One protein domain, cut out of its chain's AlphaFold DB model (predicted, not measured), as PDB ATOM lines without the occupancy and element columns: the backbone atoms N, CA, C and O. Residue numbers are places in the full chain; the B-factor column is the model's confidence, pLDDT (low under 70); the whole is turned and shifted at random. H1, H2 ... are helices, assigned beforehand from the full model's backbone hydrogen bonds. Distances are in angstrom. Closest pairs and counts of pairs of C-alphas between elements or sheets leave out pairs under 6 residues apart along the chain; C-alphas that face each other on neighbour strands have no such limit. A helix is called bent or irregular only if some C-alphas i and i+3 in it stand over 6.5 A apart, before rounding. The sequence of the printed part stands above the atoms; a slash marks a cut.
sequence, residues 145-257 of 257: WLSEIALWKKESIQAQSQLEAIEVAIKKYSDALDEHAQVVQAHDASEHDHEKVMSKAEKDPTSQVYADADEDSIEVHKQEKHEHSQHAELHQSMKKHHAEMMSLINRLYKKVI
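What this domain is: This is residues 145 to 257 of the 257 residues of an uncharacterized protein of Leucothrix arctica (UniProt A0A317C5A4). Picture a long, thin and loose helical hairpin: H1 runs along nearly its full length, the chain turns at one end through the short H2, and H3 folds back beside H1 the opposite way, at a shallow tilt and with few contacts. Residues 145 to 165 of H1 stick out at the end away from the turn, and residues 250 to 257 at the end of the returning arm also stand free. The printed part has 113 residues with three named helices, in the order H1, H2, H3, and no named strand; its class is all helix. The whole is extended, with a radius of gyration of the C-alphas of 25.3 A, and its C-alphas span 90 by 21 by 16 A, a rod.

How they stand to each other: Start with H1, residues 145 to 203, and go to its residues 197 to 201, which alone touch H2, residues 208 to 215. The closest C-alphas of these two helices are those of Ala 201 and Tyr 210, 4.7 A apart. H1 and H2 run opposite ways at a shallow tilt of 29 degrees and form a helical hairpin. Next comes H3, residues 218 to 256, which meets H2 only through their link. H3 touches H1 with residues 224 to 231 alone, and H1 touches H3 with residues 184 to 191 alone. The closest C-alphas of H1 and H3 are those of Glu 191 and Glu 224, 7.3 A apart. These two helices run opposite ways at a shallow tilt of 27 degrees, with their centres 9.3 A apart. Look at the backbone O and N atoms of H1, H2 and H3: every O i to N i+4 pair is within hydrogen-bond range.

Where its parts are: Find C-alpha 145 at (1.392, 146.011, 68.623); from there H1 runs through 59 residues to C-alpha 203 at (80.043, 122.852, 51.754), 83.7 A from its first C-alpha. H2 has 8 residues and measures 10.4 A from C-alpha 208 to C-alpha 215. H3 has 39 residues and runs 56.8 A from C-alpha 218 to C-alpha 256, which you find at (21.273, 133.768, 70.784). No helix is bent or irregular.

The domain as a whole: The two C-alphas farthest apart are those of Leu 146 and Thr 206, 90.4 A, while those of Trp 145 and Ile 257, the first and last printed, are 26.2 A apart. Residues 203 to 208 also stand free. Without the stretches that stand free, the body has 78 residues and spans 56 by 17 by 16 A. Both links are tight, with 4 residues between H1 and H2 and 2 between H2 and H3. The printed part has no cut, and Ile 257 is the chain's last residue. The mean pLDDT of the printed part is 91.5, and no printed residue is under 70.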
ATOM      1  N   TRP A 145       0.620 147.222  68.327       96.50
ATOM      2  CA  TRP A 145       1.392 146.011  68.623       96.50
ATOM      3  C   TRP A 145       1.340 144.990  67.488       96.50
ATOM      4  O   TRP A 145       2.354 144.390  67.139       96.50
ATOM      5  N   LEU A 146       0.177 144.801  66.857       88.50
ATOM      6  CA  LEU A 146       0.065 143.934  65.680       88.50
ATOM      7  C   LEU A 146       0.936 144.429  64.516       88.50
ATOM      8  O   LEU A 146       1.534 143.612  63.811       88.50
ATOM      9  N   SER A 147       1.045 145.747  64.336       90.44
ATOM     10  CA  SER A 147       1.913 146.348  63.316       90.44
ATOM     11  C   SER A 147       3.395 146.138  63.644       90.44
ATOM     12  O   SER A 147       4.172 145.763  62.764       90.44
ATOM     13  N   GLU A 148       3.790 146.307  64.909       97.31
ATOM     14  CA  GLU A 148       5.157 146.048  65.380       97.31
ATOM     15  C   GLU A 148       5.541 144.573  65.220       97.31
ATOM     16  O   GLU A 148       6.589 144.262  64.661       97.31
ATOM     17  N   ILE A 149       4.657 143.645  65.599       95.12
ATOM     18  CA  ILE A 149       4.873 142.204  65.410       95.12
ATOM     19  C   ILE A 149       5.049 141.867  63.924       95.12
ATOM     20  O   ILE A 149       5.888 141.032  63.574       95.12
ATOM     21  N   ALA A 150       4.272 142.488  63.032       94.62
ATOM     22  CA  ALA A 150       4.429 142.290  61.593       94.62
ATOM     23  C   ALA A 150       5.804 142.771  61.096       94.62
ATOM     24  O   ALA A 150       6.441 142.077  60.296       94.62
ATOM     25  N   LEU A 151       6.288 143.910  61.605       96.06
ATOM     26  CA  LEU A 151       7.632 144.413  61.320       96.06
ATOM     27  C   LEU A 151       8.710 143.453  61.840       96.06
ATOM     28  O   LEU A 151       9.554 143.019  61.058       96.06
ATOM     29  N   TRP A 152       8.640 143.039  63.107       98.12
ATOM     30  CA  TRP A 152       9.617 142.125  63.705       98.12
ATOM     31  C   TRP A 152       9.665 140.774  62.992       98.12
ATOM     32  O   TRP A 152      10.737 140.207  62.810       98.12
ATOM     33  N   LYS A 153       8.523 140.259  62.515       97.12
ATOM     34  CA  LYS A 153       8.498 139.044  61.685       97.12
ATOM     35  C   LYS A 153       9.263 139.228  60.378       97.12
ATOM     36  O   LYS A 153      10.014 138.338  59.985       97.12
ATOM     37  N   LYS A 154       9.096 140.372  59.709       97.06
ATOM     38  CA  LYS A 154       9.835 140.689  58.481       97.06
ATOM     39  C   LYS A 154      11.338 140.787  58.751       97.06
ATOM     40  O   LYS A 154      12.124 140.195  58.015       97.06
ATOM     41  N   GLU A 155      11.727 141.493  59.808       97.44
ATOM     42  CA  GLU A 155      13.128 141.623  60.223       97.44
ATOM     43  C   GLU A 155      13.732 140.265  60.599       97.44
ATOM     44  O   GLU A 155      14.854 139.961  60.204       97.44
ATOM     45  N   SER A 156      12.967 139.401  61.271       96.75
ATOM     46  CA  SER A 156      13.389 138.038  61.608       96.75
ATOM     47  C   SER A 156      13.651 137.184  60.366       96.75
ATOM     48  O   SER A 156      14.648 136.466  60.328       96.75
ATOM     49  N   ILE A 157      12.794 137.260  59.341       97.44
ATOM     50  CA  ILE A 157      13.004 136.548  58.067       97.44
ATOM     51  C   ILE A 157      14.276 137.059  57.378       97.44
ATOM     52  O   ILE A 157      15.078 136.272  56.874       97.44
ATOM     53  N   GLN A 158      14.488 138.376  57.378       97.19
ATOM     54  CA  GLN A 158      15.692 138.971  56.808       97.19
ATOM     55  C   GLN A 158      16.957 138.526  57.556       97.19
ATOM     56  O   GLN A 158      17.936 138.145  56.916       97.19
ATOM     57  N   ALA A 159      16.933 138.533  58.891       95.44
ATOM     58  CA  ALA A 159      18.049 138.081  59.716       95.44
ATOM     59  C   ALA A 159      18.379 136.601  59.461       95.44
ATOM     60  O   ALA A 159      19.551 136.248  59.352       95.44
ATOM     61  N   GLN A 160      17.364 135.748  59.292       96.25
ATOM     62  CA  GLN A 160      17.564 134.344  58.929       96.25
ATOM     63  C   GLN A 160      18.268 134.202  57.572       96.25
ATOM     64  O   GLN A 160      19.266 133.493  57.472       96.25
ATOM     65  N   SER A 161      17.813 134.924  56.545       97.19
ATOM     66  CA  SER A 161      18.461 134.895  55.226       97.19
ATOM     67  C   SER A 161      19.917 135.378  55.282       97.19
ATOM     68  O   SER A 161      20.794 134.817  54.623       97.19
ATOM     69  N   GLN A 162      20.208 136.391  56.104       95.62
ATOM     70  CA  GLN A 162      21.577 136.860  56.325       95.62
ATOM     71  C   GLN A 162      22.446 135.804  57.020       95.62
ATOM     72  O   GLN A 162      23.601 135.632  56.633       95.62
ATOM     73  N   LEU A 163      21.910 135.078  58.004       95.44
ATOM     74  CA  LEU A 163      22.615 133.982  58.673       95.44
ATOM     75  C   LEU A 163      22.963 132.843  57.706       95.44
ATOM     76  O   LEU A 163      24.097 132.371  57.714       95.44
ATOM     77  N   GLU A 164      22.032 132.454  56.835       96.44
ATOM     78  CA  GLU A 164      22.268 131.439  55.798       96.44
ATOM     79  C   GLU A 164      23.367 131.885  54.816       96.44
ATOM     80  O   GLU A 164      24.271 131.117  54.480       96.44
ATOM     81  N   ALA A 165      23.350 133.155  54.398       95.94
ATOM     82  CA  ALA A 165      24.395 133.712  53.541       95.94
ATOM     83  C   ALA A 165      25.772 133.726  54.231       95.94
ATOM     84  O   ALA A 165      26.782 133.408  53.597       95.94
ATOM     85  N   ILE A 166      25.816 134.055  55.528       93.44
ATOM     86  CA  ILE A 166      27.039 133.999  56.341       93.44
ATOM     87  C   ILE A 166      27.552 132.558  56.441       93.44
ATOM     88  O   ILE A 166      28.746 132.336  56.261       93.44
ATOM     89  N   GLU A 167      26.681 131.572  56.668       94.62
ATOM     90  CA  GLU A 167      27.070 130.157  56.722       94.62
ATOM     91  C   GLU A 167      27.739 129.708  55.413       94.62
ATOM     92  O   GLU A 167      28.814 129.105  55.428       94.62
ATOM     93  N   VAL A 168      27.137 130.044  54.266       96.00
ATOM     94  CA  VAL A 168      27.711 129.747  52.945       96.00
ATOM     95  C   VAL A 168      29.063 130.439  52.762       96.00
ATOM     96  O   VAL A 168      29.997 129.829  52.237       96.00
ATOM     97  N   ALA A 169      29.195 131.696  53.193       92.69
ATOM     98  CA  ALA A 169      30.448 132.438  53.097       92.69
ATOM     99  C   ALA A 169      31.560 131.823  53.964       92.69
ATOM    100  O   ALA A 169      32.690 131.706  53.499       92.69
ATOM    101  N   ILE A 170      31.241 131.367  55.181       92.38
ATOM    102  CA  ILE A 170      32.195 130.683  56.067       92.38
ATOM    103  C   ILE A 170      32.697 129.386  55.425       92.38
ATOM    104  O   ILE A 170      33.896 129.124  55.466       92.38
ATOM    105  N   LYS A 171      31.812 128.601  54.794       94.12
ATOM    106  CA  LYS A 171      32.209 127.370  54.085       94.12
ATOM    107  C   LYS A 171      33.200 127.669  52.961       94.12
ATOM    108  O   LYS A 171      34.285 127.105  52.954       94.12
ATOM    109  N   LYS A 172      32.886 128.640  52.096       93.44
ATOM    110  CA  LYS A 172      33.801 129.075  51.024       93.44
ATOM    111  C   LYS A 172      35.132 129.598  51.557       93.44
ATOM    112  O   LYS A 172      36.172 129.396  50.943       93.44
ATOM    113  N   TYR A 173      35.106 130.304  52.685       93.19
ATOM    114  CA  TYR A 173      36.329 130.781  53.319       93.19
ATOM    115  C   TYR A 173      37.181 129.626  53.865       93.19
ATOM    116  O   TYR A 173      38.403 129.714  53.817       93.19
ATOM    117  N   SER A 174      36.559 128.540  54.337       92.62
ATOM    118  CA  SER A 174      37.274 127.311  54.701       92.62
ATOM    119  C   SER A 174      38.000 126.709  53.500       92.62
ATOM    120  O   SER A 174      39.180 126.404  53.618       92.62
ATOM    121  N   ASP A 175      37.341 126.628  52.340       94.75
ATOM    122  CA  ASP A 175      37.974 126.134  51.109       94.75
ATOM    123  C   ASP A 175      39.198 126.995  50.736       94.75
ATOM    124  O   ASP A 175      40.274 126.478  50.448       94.75
ATOM    125  N   ALA A 176      39.077 128.324  50.841       93.69
ATOM    126  CA  ALA A 176      40.187 129.247  50.590       93.69
ATOM    127  C   ALA A 176      41.343 129.107  51.602       93.69
ATOM    128  O   ALA A 176      42.501 129.351  51.258       93.69
ATOM    129  N   LEU A 177      41.055 128.735  52.856       94.62
ATOM    130  CA  LEU A 177      42.093 128.426  53.845       94.62
ATOM    131  C   LEU A 177      42.849 127.148  53.473       94.62
ATOM    132  O   LEU A 177      44.074 127.127  53.604       94.62
ATOM    133  N   ASP A 178      42.144 126.124  52.994       96.31
ATOM    134  CA  ASP A 178      42.754 124.870  52.547       96.31
ATOM    135  C   ASP A 178      43.629 125.093  51.305       96.31
ATOM    136  O   ASP A 178      44.765 124.617  51.259       96.31
ATOM    137  N   GLU A 179      43.154 125.879  50.335       95.00
ATOM    138  CA  GLU A 179      43.944 126.291  49.168       95.00
ATOM    139  C   GLU A 179      45.207 127.060  49.585       95.00
ATOM    140  O   GLU A 179      46.312 126.723  49.158       95.00
ATOM    141  N   HIS A 180      45.079 128.056  50.471       95.56
ATOM    142  CA  HIS A 180      46.236 128.813  50.963       95.56
ATOM    143  C   HIS A 180      47.231 127.915  51.707       95.56
ATOM    144  O   HIS A 180      48.441 128.056  51.532       95.56
ATOM    145  N   ALA A 181      46.747 126.959  52.504       96.44
ATOM    146  CA  ALA A 181      47.601 125.998  53.195       96.44
ATOM    147  C   ALA A 181      48.386 125.115  52.211       96.44
ATOM    148  O   ALA A 181      49.584 124.913  52.408       96.44
ATOM    149  N   GLN A 182      47.746 124.634  51.140       96.56
ATOM    150  CA  GLN A 182      48.413 123.851  50.094       96.56
ATOM    151  C   GLN A 182      49.495 124.660  49.378       96.56
ATOM    152  O   GLN A 182      50.592 124.150  49.153       96.56
ATOM    153  N   VAL A 183      49.220 125.926  49.059       94.12
ATOM    154  CA  VAL A 183      50.201 126.801  48.404       94.12
ATOM    155  C   VAL A 183      51.406 127.064  49.309       94.12
ATOM    156  O   VAL A 183      52.542 126.957  48.854       94.12
ATOM    157  N   VAL A 184      51.185 127.322  50.602       94.06
ATOM    158  CA  VAL A 184      52.283 127.492  51.570       94.06
ATOM    159  C   VAL A 184      53.114 126.214  51.704       94.06
ATOM    160  O   VAL A 184      54.336 126.295  51.735       94.06
ATOM    161  N   GLN A 185      52.484 125.036  51.739       95.56
ATOM    162  CA  GLN A 185      53.201 123.755  51.787       95.56
ATOM    163  C   GLN A 185      54.034 123.502  50.526       95.56
ATOM    164  O   GLN A 185      55.154 123.006  50.621       95.56
ATOM    165  N   ALA A 186      53.503 123.838  49.349       91.81
ATOM    166  CA  ALA A 186      54.237 123.715  48.095       91.81
ATOM    167  C   ALA A 186      55.444 124.667  48.053       91.81
ATOM    168  O   ALA A 186      56.530 124.257  47.647       91.81
ATOM    169  N   HIS A 187      55.267 125.906  48.522       90.06
ATOM    170  CA  HIS A 187      56.349 126.883  48.620       90.06
ATOM    171  C   HIS A 187      57.437 126.439  49.613       90.06
ATOM    172  O   HIS A 187      58.613 126.488  49.276       90.06
ATOM    173  N   ASP A 188      57.062 125.951  50.800       91.31
ATOM    174  CA  ASP A 188      57.998 125.415  51.808       91.31
ATOM    175  C   ASP A 188      58.830 124.246  51.254       91.31
ATOM    176  O   ASP A 188      60.042 124.183  51.448       91.31
ATOM    177  N   ALA A 189      58.201 123.347  50.488       91.50
ATOM    178  CA  ALA A 189      58.910 122.253  49.832       91.50
ATOM    179  C   ALA A 189      59.915 122.748  48.773       91.50
ATOM    180  O   ALA A 189      61.034 122.233  48.727       91.50
ATOM    181  N   SER A 190      59.536 123.742  47.955       86.50
ATOM    182  CA  SER A 190      60.427 124.356  46.953       86.50
ATOM    183  C   SER A 190      61.629 125.026  47.611       86.50
ATOM    184  O   SER A 190      62.770 124.690  47.291       86.50
ATOM    185  N   GLU A 191      61.371 125.888  48.599       87.62
ATOM    186  CA  GLU A 191      62.403 126.595  49.359       87.62
ATOM    187  C   GLU A 191      63.375 125.600  50.005       87.62
ATOM    188  O   GLU A 191      64.593 125.763  49.941       87.62
ATOM    189  N   HIS A 192      62.857 124.513  50.583       89.88
ATOM    190  CA  HIS A 192      63.692 123.502  51.217       89.88
ATOM    191  C   HIS A 192      64.584 122.741  50.223       89.88
ATOM    192  O   HIS A 192      65.717 122.377  50.553       89.88
ATOM    193  N   ASP A 193      64.094 122.463  49.015       86.44
ATOM    194  CA  ASP A 193      64.901 121.829  47.975       86.44
ATOM    195  C   ASP A 193      65.963 122.781  47.419       86.44
ATOM    196  O   ASP A 193      67.100 122.350  47.195       86.44
ATOM    197  N   HIS A 194      65.643 124.067  47.291       83.75
ATOM    198  CA  HIS A 194      66.601 125.101  46.916       83.75
ATOM    199  C   HIS A 194      67.695 125.291  47.983       83.75
ATOM    200  O   HIS A 194      68.883 125.235  47.661       83.75
ATOM    201  N   GLU A 195      67.333 125.363  49.264       88.44
ATOM    202  CA  GLU A 195      68.279 125.454  50.385       88.44
ATOM    203  C   GLU A 195      69.273 124.274  50.400       88.44
ATOM    204  O   GLU A 195      70.460 124.431  50.696       88.44
ATOM    205  N   LYS A 196      68.840 123.064  50.014       88.19
ATOM    206  CA  LYS A 196      69.757 121.915  49.874       88.19
ATOM    207  C   LYS A 196      70.789 122.113  48.766       88.19
ATOM    208  O   LYS A 196      71.877 121.542  48.879       88.19
ATOM    209  N   VAL A 197      70.447 122.812  47.681       84.00
ATOM    210  CA  VAL A 197      71.374 123.114  46.578       84.00
ATOM    211  C   VAL A 197      72.408 124.127  47.056       84.00
ATOM    212  O   VAL A 197      73.601 123.817  47.005       84.00
ATOM    213  N   MET A 198      71.956 125.237  47.646       86.12
ATOM    214  CA  MET A 198      72.829 126.268  48.219       86.12
ATOM    215  C   MET A 198      73.784 125.671  49.263       86.12
ATOM    216  O   MET A 198      75.006 125.780  49.151       86.12
ATOM    217  N   SER A 199      73.256 124.894  50.214       90.00
ATOM    218  CA  SER A 199      74.062 124.263  51.267       90.00
ATOM    219  C   SER A 199      75.136 123.302  50.729       90.00
ATOM    220  O   SER A 199      76.155 123.081  51.386       90.00
ATOM    221  N   LYS A 200      74.939 122.685  49.553       88.19
ATOM    222  CA  LYS A 200      75.966 121.838  48.915       88.19
ATOM    223  C   LYS A 200      77.077 122.673  48.285       88.19
ATOM    224  O   LYS A 200      78.238 122.300  48.447       88.19
ATOM    225  N   ALA A 201      76.737 123.784  47.631       86.19
ATOM    226  CA  ALA A 201      77.712 124.730  47.090       86.19
ATOM    227  C   ALA A 201      78.565 125.362  48.201       86.19
ATOM    228  O   ALA A 201      79.788 125.418  48.089       86.19
ATOM    229  N   GLU A 202      77.948 125.720  49.330       86.81
ATOM    230  CA  GLU A 202      78.659 126.242  50.504       86.81
ATOM    231  C   GLU A 202      79.621 125.220  51.134       86.81
ATOM    232  O   GLU A 202      80.696 125.580  51.620       86.81
ATOM    233  N   LYS A 203      79.242 123.933  51.149       91.69
ATOM    234  CA  LYS A 203      80.043 122.852  51.754       91.69
ATOM    235  C   LYS A 203      81.225 122.410  50.897       91.69
ATOM    236  O   LYS A 203      82.228 121.980  51.463       91.69
ATOM    237  N   ASP A 204      81.118 122.496  49.573       89.06
ATOM    238  CA  ASP A 204      82.224 122.227  48.648       89.06
ATOM    239  C   ASP A 204      82.367 123.347  47.603       89.06
ATOM    240  O   ASP A 204      81.940 123.193  46.453       89.06
ATOM    241  N   PRO A 205      83.038 124.454  47.973       84.06
ATOM    242  CA  PRO A 205      83.242 125.601  47.088       84.06
ATOM    243  C   PRO A 205      84.151 125.314  45.885       84.06
ATOM    244  O   PRO A 205      84.323 126.174  45.026       84.06
ATOM    245  N   THR A 206      84.803 124.145  45.840       88.69
ATOM    246  CA  THR A 206      85.703 123.763  44.739       88.69
ATOM    247  C   THR A 206      85.002 122.956  43.650       88.69
ATOM    248  O   THR A 206      85.569 122.736  42.578       88.69
ATOM    249  N   SER A 207      83.763 122.529  43.903       90.50
ATOM    250  CA  SER A 207      82.942 121.806  42.941       90.50
ATOM    251  C   SER A 207      82.301 122.767  41.947       90.50
ATOM    252  O   SER A 207      81.329 123.454  42.260       90.50
ATOM    253  N   GLN A 208      82.788 122.743  40.706       86.12
ATOM    254  CA  GLN A 208      82.187 123.508  39.610       86.12
ATOM    255  C   GLN A 208      80.713 123.130  39.384       86.12
ATOM    256  O   GLN A 208      79.898 123.986  39.086       86.12
ATOM    257  N   VAL A 209      80.343 121.864  39.618       87.12
ATOM    258  CA  VAL A 209      78.957 121.382  39.470       87.12
ATOM    259  C   VAL A 209      78.010 122.048  40.471       87.12
ATOM    260  O   VAL A 209      76.853 122.285  40.140       87.12
ATOM    261  N   TYR A 210      78.471 122.330  41.693       85.19
ATOM    262  CA  TYR A 210      77.646 123.024  42.684       85.19
ATOM    263  C   TYR A 210      77.672 124.540  42.494       85.19
ATOM    264  O   TYR A 210      76.644 125.168  42.709       85.19
ATOM    265  N   ALA A 211      78.797 125.101  42.046       80.75
ATOM    266  CA  ALA A 211      78.892 126.517  41.700       80.75
ATOM    267  C   ALA A 211      77.954 126.886  40.536       80.75
ATOM    268  O   ALA A 211      77.188 127.835  40.658       80.75
ATOM    269  N   ASP A 212      77.952 126.095  39.458       84.88
ATOM    270  CA  ASP A 212      77.079 126.323  38.301       84.88
ATOM    271  C   ASP A 212      75.592 126.168  38.694       84.88
ATOM    272  O   ASP A 212      74.752 126.967  38.292       84.88
ATOM    273  N   ALA A 213      75.261 125.183  39.542       82.62
ATOM    274  CA  ALA A 213      73.890 124.963  40.014       82.62
ATOM    275  C   ALA A 213      73.368 126.076  40.946       82.62
ATOM    276  O   ALA A 213      72.174 126.366  40.932       82.62
ATOM    277  N   ASP A 214      74.242 126.677  41.757       81.56
ATOM    278  CA  ASP A 214      73.915 127.828  42.606       81.56
ATOM    279  C   ASP A 214      73.752 129.104  41.761       81.56
ATOM    280  O   ASP A 214      72.772 129.833  41.915       81.56
ATOM    281  N   GLU A 215      74.635 129.335  40.784       83.75
ATOM    282  CA  GLU A 215      74.535 130.473  39.860       83.75
ATOM    283  C   GLU A 215      73.256 130.411  39.001       83.75
ATOM    284  O   GLU A 215      72.542 131.411  38.875       83.75
ATOM    285  N   ASP A 216      72.893 129.223  38.506       83.31
ATOM    286  CA  ASP A 216      71.643 128.981  37.771       83.31
ATOM    287  C   ASP A 216      70.384 129.193  38.642       83.31
ATOM    288  O   ASP A 216      69.294 129.449  38.120       83.31
ATOM    289  N   SER A 217      70.516 129.134  39.973       81.56
ATOM    290  CA  SER A 217      69.409 129.311  40.923       81.56
ATOM    291  C   SER A 217      69.128 130.772  41.299       81.56
ATOM    292  O   SER A 217      68.101 131.068  41.910       81.56
ATOM    293  N   ILE A 218      69.964 131.733  40.885       83.31
ATOM    294  CA  ILE A 218      69.814 133.153  41.258       83.31
ATOM    295  C   ILE A 218      68.449 133.727  40.846       83.31
ATOM    296  O   ILE A 218      67.834 134.490  41.598       83.31
ATOM    297  N   GLU A 219      67.960 133.390  39.650       83.25
ATOM    298  CA  GLU A 219      66.630 133.827  39.200       83.25
ATOM    299  C   GLU A 219      65.507 133.115  39.966       83.25
ATOM    300  O   GLU A 219      64.508 133.753  40.305       83.25
ATOM    301  N   VAL A 220      65.707 131.845  40.342       82.81
ATOM    302  CA  VAL A 220      64.788 131.099  41.219       82.81
ATOM    303  C   VAL A 220      64.695 131.785  42.583       82.81
ATOM    304  O   VAL A 220      63.594 132.057  43.048       82.81
ATOM    305  N   HIS A 221      65.820 132.205  43.170       83.69
ATOM    306  CA  HIS A 221      65.840 132.932  44.443       83.69
ATOM    307  C   HIS A 221      65.051 134.250  44.389       83.69
ATOM    308  O   HIS A 221      64.334 134.611  45.324       83.69
ATOM    309  N   LYS A 222      65.174 135.006  43.290       88.00
ATOM    310  CA  LYS A 222      64.407 136.250  43.106       88.00
ATOM    311  C   LYS A 222      62.912 135.973  43.002       88.00
ATOM    312  O   LYS A 222      62.126 136.744  43.559       88.00
ATOM    313  N   GLN A 223      62.536 134.904  42.303       87.25
ATOM    314  CA  GLN A 223      61.150 134.482  42.166       87.25
ATOM    315  C   GLN A 223      60.574 134.016  43.510       87.25
ATOM    316  O   GLN A 223      59.571 134.575  43.946       87.25
ATOM    317  N   GLU A 224      61.238 133.100  44.214       87.81
ATOM    318  CA  GLU A 224      60.800 132.603  45.527       87.81
ATOM    319  C   GLU A 224      60.680 133.738  46.546       87.81
ATOM    320  O   GLU A 224      59.693 133.839  47.269       87.81
ATOM    321  N   LYS A 225      61.622 134.689  46.556       90.25
ATOM    322  CA  LYS A 225      61.518 135.874  47.417       90.25
ATOM    323  C   LYS A 225      60.280 136.721  47.106       90.25
ATOM    324  O   LYS A 225      59.674 137.288  48.019       90.25
ATOM    325  N   HIS A 226      59.927 136.856  45.828       90.69
ATOM    326  CA  HIS A 226      58.733 137.587  45.418       90.69
ATOM    327  C   HIS A 226      57.457 136.852  45.842       90.69
ATOM    328  O   HIS A 226      56.583 137.464  46.459       90.69
ATOM    329  N   GLU A 227      57.383 135.550  45.571       88.94
ATOM    330  CA  GLU A 227      56.260 134.684  45.936       88.94
ATOM    331  C   GLU A 227      56.067 134.636  47.456       88.94
ATOM    332  O   GLU A 227      54.965 134.887  47.949       88.94
ATOM    333  N   HIS A 228      57.144 134.454  48.223       92.38
ATOM    334  CA  HIS A 228      57.114 134.499  49.682       92.38
ATOM    335  C   HIS A 228      56.533 135.819  50.197       92.38
ATOM    336  O   HIS A 228      55.667 135.818  51.073       92.38
ATOM    337  N   SER A 229      56.964 136.961  49.644       94.06
ATOM    338  CA  SER A 229      56.439 138.274  50.045       94.06
ATOM    339  C   SER A 229      54.933 138.385  49.785       94.06
ATOM    340  O   SER A 229      54.198 138.862  50.650       94.06
ATOM    341  N   GLN A 230      54.459 137.911  48.629       93.19
ATOM    342  CA  GLN A 230      53.033 137.913  48.292       93.19
ATOM    343  C   GLN A 230      52.223 137.018  49.240       93.19
ATOM    344  O   GLN A 230      51.188 137.440  49.767       93.19
ATOM    345  N   HIS A 231      52.698 135.800  49.510       93.75
ATOM    346  CA  HIS A 231      52.024 134.874  50.420       93.75
ATOM    347  C   HIS A 231      52.050 135.357  51.870       93.75
ATOM    348  O   HIS A 231      51.065 135.170  52.587       93.75
ATOM    349  N   ALA A 232      53.119 136.030  52.299       94.88
ATOM    350  CA  ALA A 232      53.205 136.645  53.616       94.88
ATOM    351  C   ALA A 232      52.172 137.772  53.780       94.88
ATOM    352  O   ALA A 232      51.455 137.806  54.785       94.88
ATOM    353  N   GLU A 233      52.041 138.663  52.792       95.75
ATOM    354  CA  GLU A 233      51.029 139.728  52.792       95.75
ATOM    355  C   GLU A 233      49.604 139.163  52.817       95.75
ATOM    356  O   GLU A 233      48.782 139.570  53.651       95.75
ATOM    357  N   LEU A 234      49.324 138.173  51.960       94.00
ATOM    358  CA  LEU A 234      48.038 137.484  51.930       94.00
ATOM    359  C   LEU A 234      47.730 136.833  53.284       94.00
ATOM    360  O   LEU A 234      46.644 137.033  53.828       94.00
ATOM    361  N   HIS A 235      48.695 136.126  53.875       96.62
ATOM    362  CA  HIS A 235      48.516 135.464  55.163       96.62
ATOM    363  C   HIS A 235      48.200 136.461  56.287       96.62
ATOM    364  O   HIS A 235      47.308 136.207  57.099       96.62
ATOM    365  N   GLN A 236      48.868 137.621  56.334       96.56
ATOM    366  CA  GLN A 236      48.548 138.655  57.328       96.56
ATOM    367  C   GLN A 236      47.135 139.217  57.138       96.56
ATOM    368  O   GLN A 236      46.405 139.393  58.120       96.56
ATOM    369  N   SER A 237      46.729 139.455  55.888       95.00
ATOM    370  CA  SER A 237      45.372 139.900  55.560       95.00
ATOM    371  C   SER A 237      44.324 138.871  56.002       95.00
ATOM    372  O   SER A 237      43.392 139.202  56.743       95.00
ATOM    373  N   MET A 238      44.525 137.598  55.645       94.69
ATOM    374  CA  MET A 238      43.643 136.494  56.028       94.69
ATOM    375  C   MET A 238      43.567 136.328  57.545       94.69
ATOM    376  O   MET A 238      42.472 136.205  58.085       94.69
ATOM    377  N   LYS A 239      44.699 136.391  58.255       95.38
ATOM    378  CA  LYS A 239      44.755 136.290  59.719       95.38
ATOM    379  C   LYS A 239      43.928 137.377  60.402       95.38
ATOM    380  O   LYS A 239      43.172 137.078  61.330       95.38
ATOM    381  N   LYS A 240      44.060 138.631  59.955       94.62
ATOM    382  CA  LYS A 240      43.276 139.750  60.492       94.62
ATOM    383  C   LYS A 240      41.784 139.532  60.241       94.62
ATOM    384  O   LYS A 240      40.993 139.606  61.179       94.62
ATOM    385  N   HIS A 241      41.423 139.208  59.001       91.81
ATOM    386  CA  HIS A 241      40.034 138.972  58.620       91.81
ATOM    387  C   HIS A 241      39.407 137.808  59.402       91.81
ATOM    388  O   HIS A 241      38.301 137.932  59.925       91.81
ATOM    389  N   HIS A 242      40.141 136.703  59.566       93.69
ATOM    390  CA  HIS A 242      39.703 135.543  60.336       93.69
ATOM    391  C   HIS A 242      39.405 135.906  61.796       93.69
ATOM    392  O   HIS A 242      38.340 135.564  62.313       93.69
ATOM    393  N   ALA A 243      40.312 136.629  62.460       94.31
ATOM    394  CA  ALA A 243      40.132 137.032  63.854       94.31
ATOM    395  C   ALA A 243      38.900 137.937  64.045       94.31
ATOM    396  O   ALA A 243      38.123 137.740  64.985       94.31
ATOM    397  N   GLU A 244      38.694 138.901  63.144       94.75
ATOM    398  CA  GLU A 244      37.520 139.781  63.152       94.75
ATOM    399  C   GLU A 244      36.221 138.986  62.946       94.75
ATOM    400  O   GLU A 244      35.279 139.121  63.732       94.75
ATOM    401  N   MET A 245      36.191 138.097  61.949       92.38
ATOM    402  CA  MET A 245      35.026 137.267  61.642       92.38
ATOM    403  C   MET A 245      34.660 136.334  62.806       92.38
ATOM    404  O   MET A 245      33.503 136.305  63.231       92.38
ATOM    405  N   MET A 246      35.633 135.621  63.382       93.50
ATOM    406  CA  MET A 246      35.390 134.721  64.518       93.50
ATOM    407  C   MET A 246      34.918 135.471  65.767       93.50
ATOM    408  O   MET A 246      34.104 134.947  66.531       93.50
ATOM    409  N   SER A 247      35.382 136.705  65.985       95.75
ATOM    410  CA  SER A 247      34.893 137.557  67.075       95.75
ATOM    411  C   SER A 247      33.409 137.900  66.906       95.75
ATOM    412  O   SER A 247      32.620 137.743  67.843       95.75
ATOM    413  N   LEU A 248      33.006 138.308  65.697       94.25
ATOM    414  CA  LEU A 248      31.616 138.646  65.380       94.25
ATOM    415  C   LEU A 248      30.689 137.431  65.498       94.25
ATOM    416  O   LEU A 248      29.642 137.532  66.138       94.25
ATOM    417  N   ILE A 249      31.100 136.279  64.962       92.81
ATOM    418  CA  ILE A 249      30.334 135.027  65.054       92.81
ATOM    419  C   ILE A 249      30.160 134.610  66.515       92.81
ATOM    420  O   ILE A 249      29.040 134.346  66.949       92.81
ATOM    421  N   ASN A 250      31.231 134.618  67.314       93.81
ATOM    422  CA  ASN A 250      31.146 134.268  68.734       93.81
ATOM    423  C   ASN A 250      30.249 135.228  69.522       93.81
ATOM    424  O   ASN A 250      29.529 134.809  70.430       93.81
ATOM    425  N   ARG A 251      30.289 136.525  69.200       95.00
ATOM    426  CA  ARG A 251      29.419 137.518  69.836       95.00
ATOM    427  C   ARG A 251      27.953 137.273  69.493       95.00
ATOM    428  O   ARG A 251      27.115 137.410  70.380       95.00
ATOM    429  N   LEU A 252      27.661 136.921  68.243       92.81
ATOM    430  CA  LEU A 252      26.314 136.573  67.809       92.81
ATOM    431  C   LEU A 252      25.828 135.295  68.500       92.81
ATOM    432  O   LEU A 252      24.754 135.302  69.091       92.81
ATOM    433  N   TYR A 253      26.656 134.250  68.528       92.31
ATOM    434  CA  TYR A 253      26.358 132.985  69.201       92.31
ATOM    435  C   TYR A 253      25.962 133.188  70.671       92.31
ATOM    436  O   TYR A 253      24.876 132.785  71.068       92.31
ATOM    437  N   LYS A 254      26.773 133.923  71.446       94.81
ATOM    438  CA  LYS A 254      26.515 134.232  72.872       94.81
ATOM    439  C   LYS A 254      25.281 135.102  73.138       94.81
ATOM    440  O   LYS A 254      24.936 135.341  74.290       94.81
ATOM    441  N   LYS A 255      24.719 135.727  72.103       92.44
ATOM    442  CA  LYS A 255      23.502 136.541  72.219       92.44
ATOM    443  C   LYS A 255      22.242 135.735  71.932       92.44
ATOM    444  O   LYS A 255      21.171 136.174  72.336       92.44
ATOM    445  N   VAL A 256      22.383 134.618  71.224       86.12
ATOM    446  CA  VAL A 256      21.273 133.768  70.784       86.12
ATOM    447  C   VAL A 256      21.137 132.526  71.669       86.12
ATOM    448  O   VAL A 256      20.013 132.101  71.924       86.12
ATOM    449  N   ILE A 257      22.257 131.970  72.139       76.94
ATOM    450  CA  ILE A 257      22.330 130.850  73.092       76.94
ATOM    451  C   ILE A 257      22.794 131.377  74.445       76.94
ATOM    452  O   ILE A 257      22.164 130.999  75.458       76.94
TER     453      ILE A 257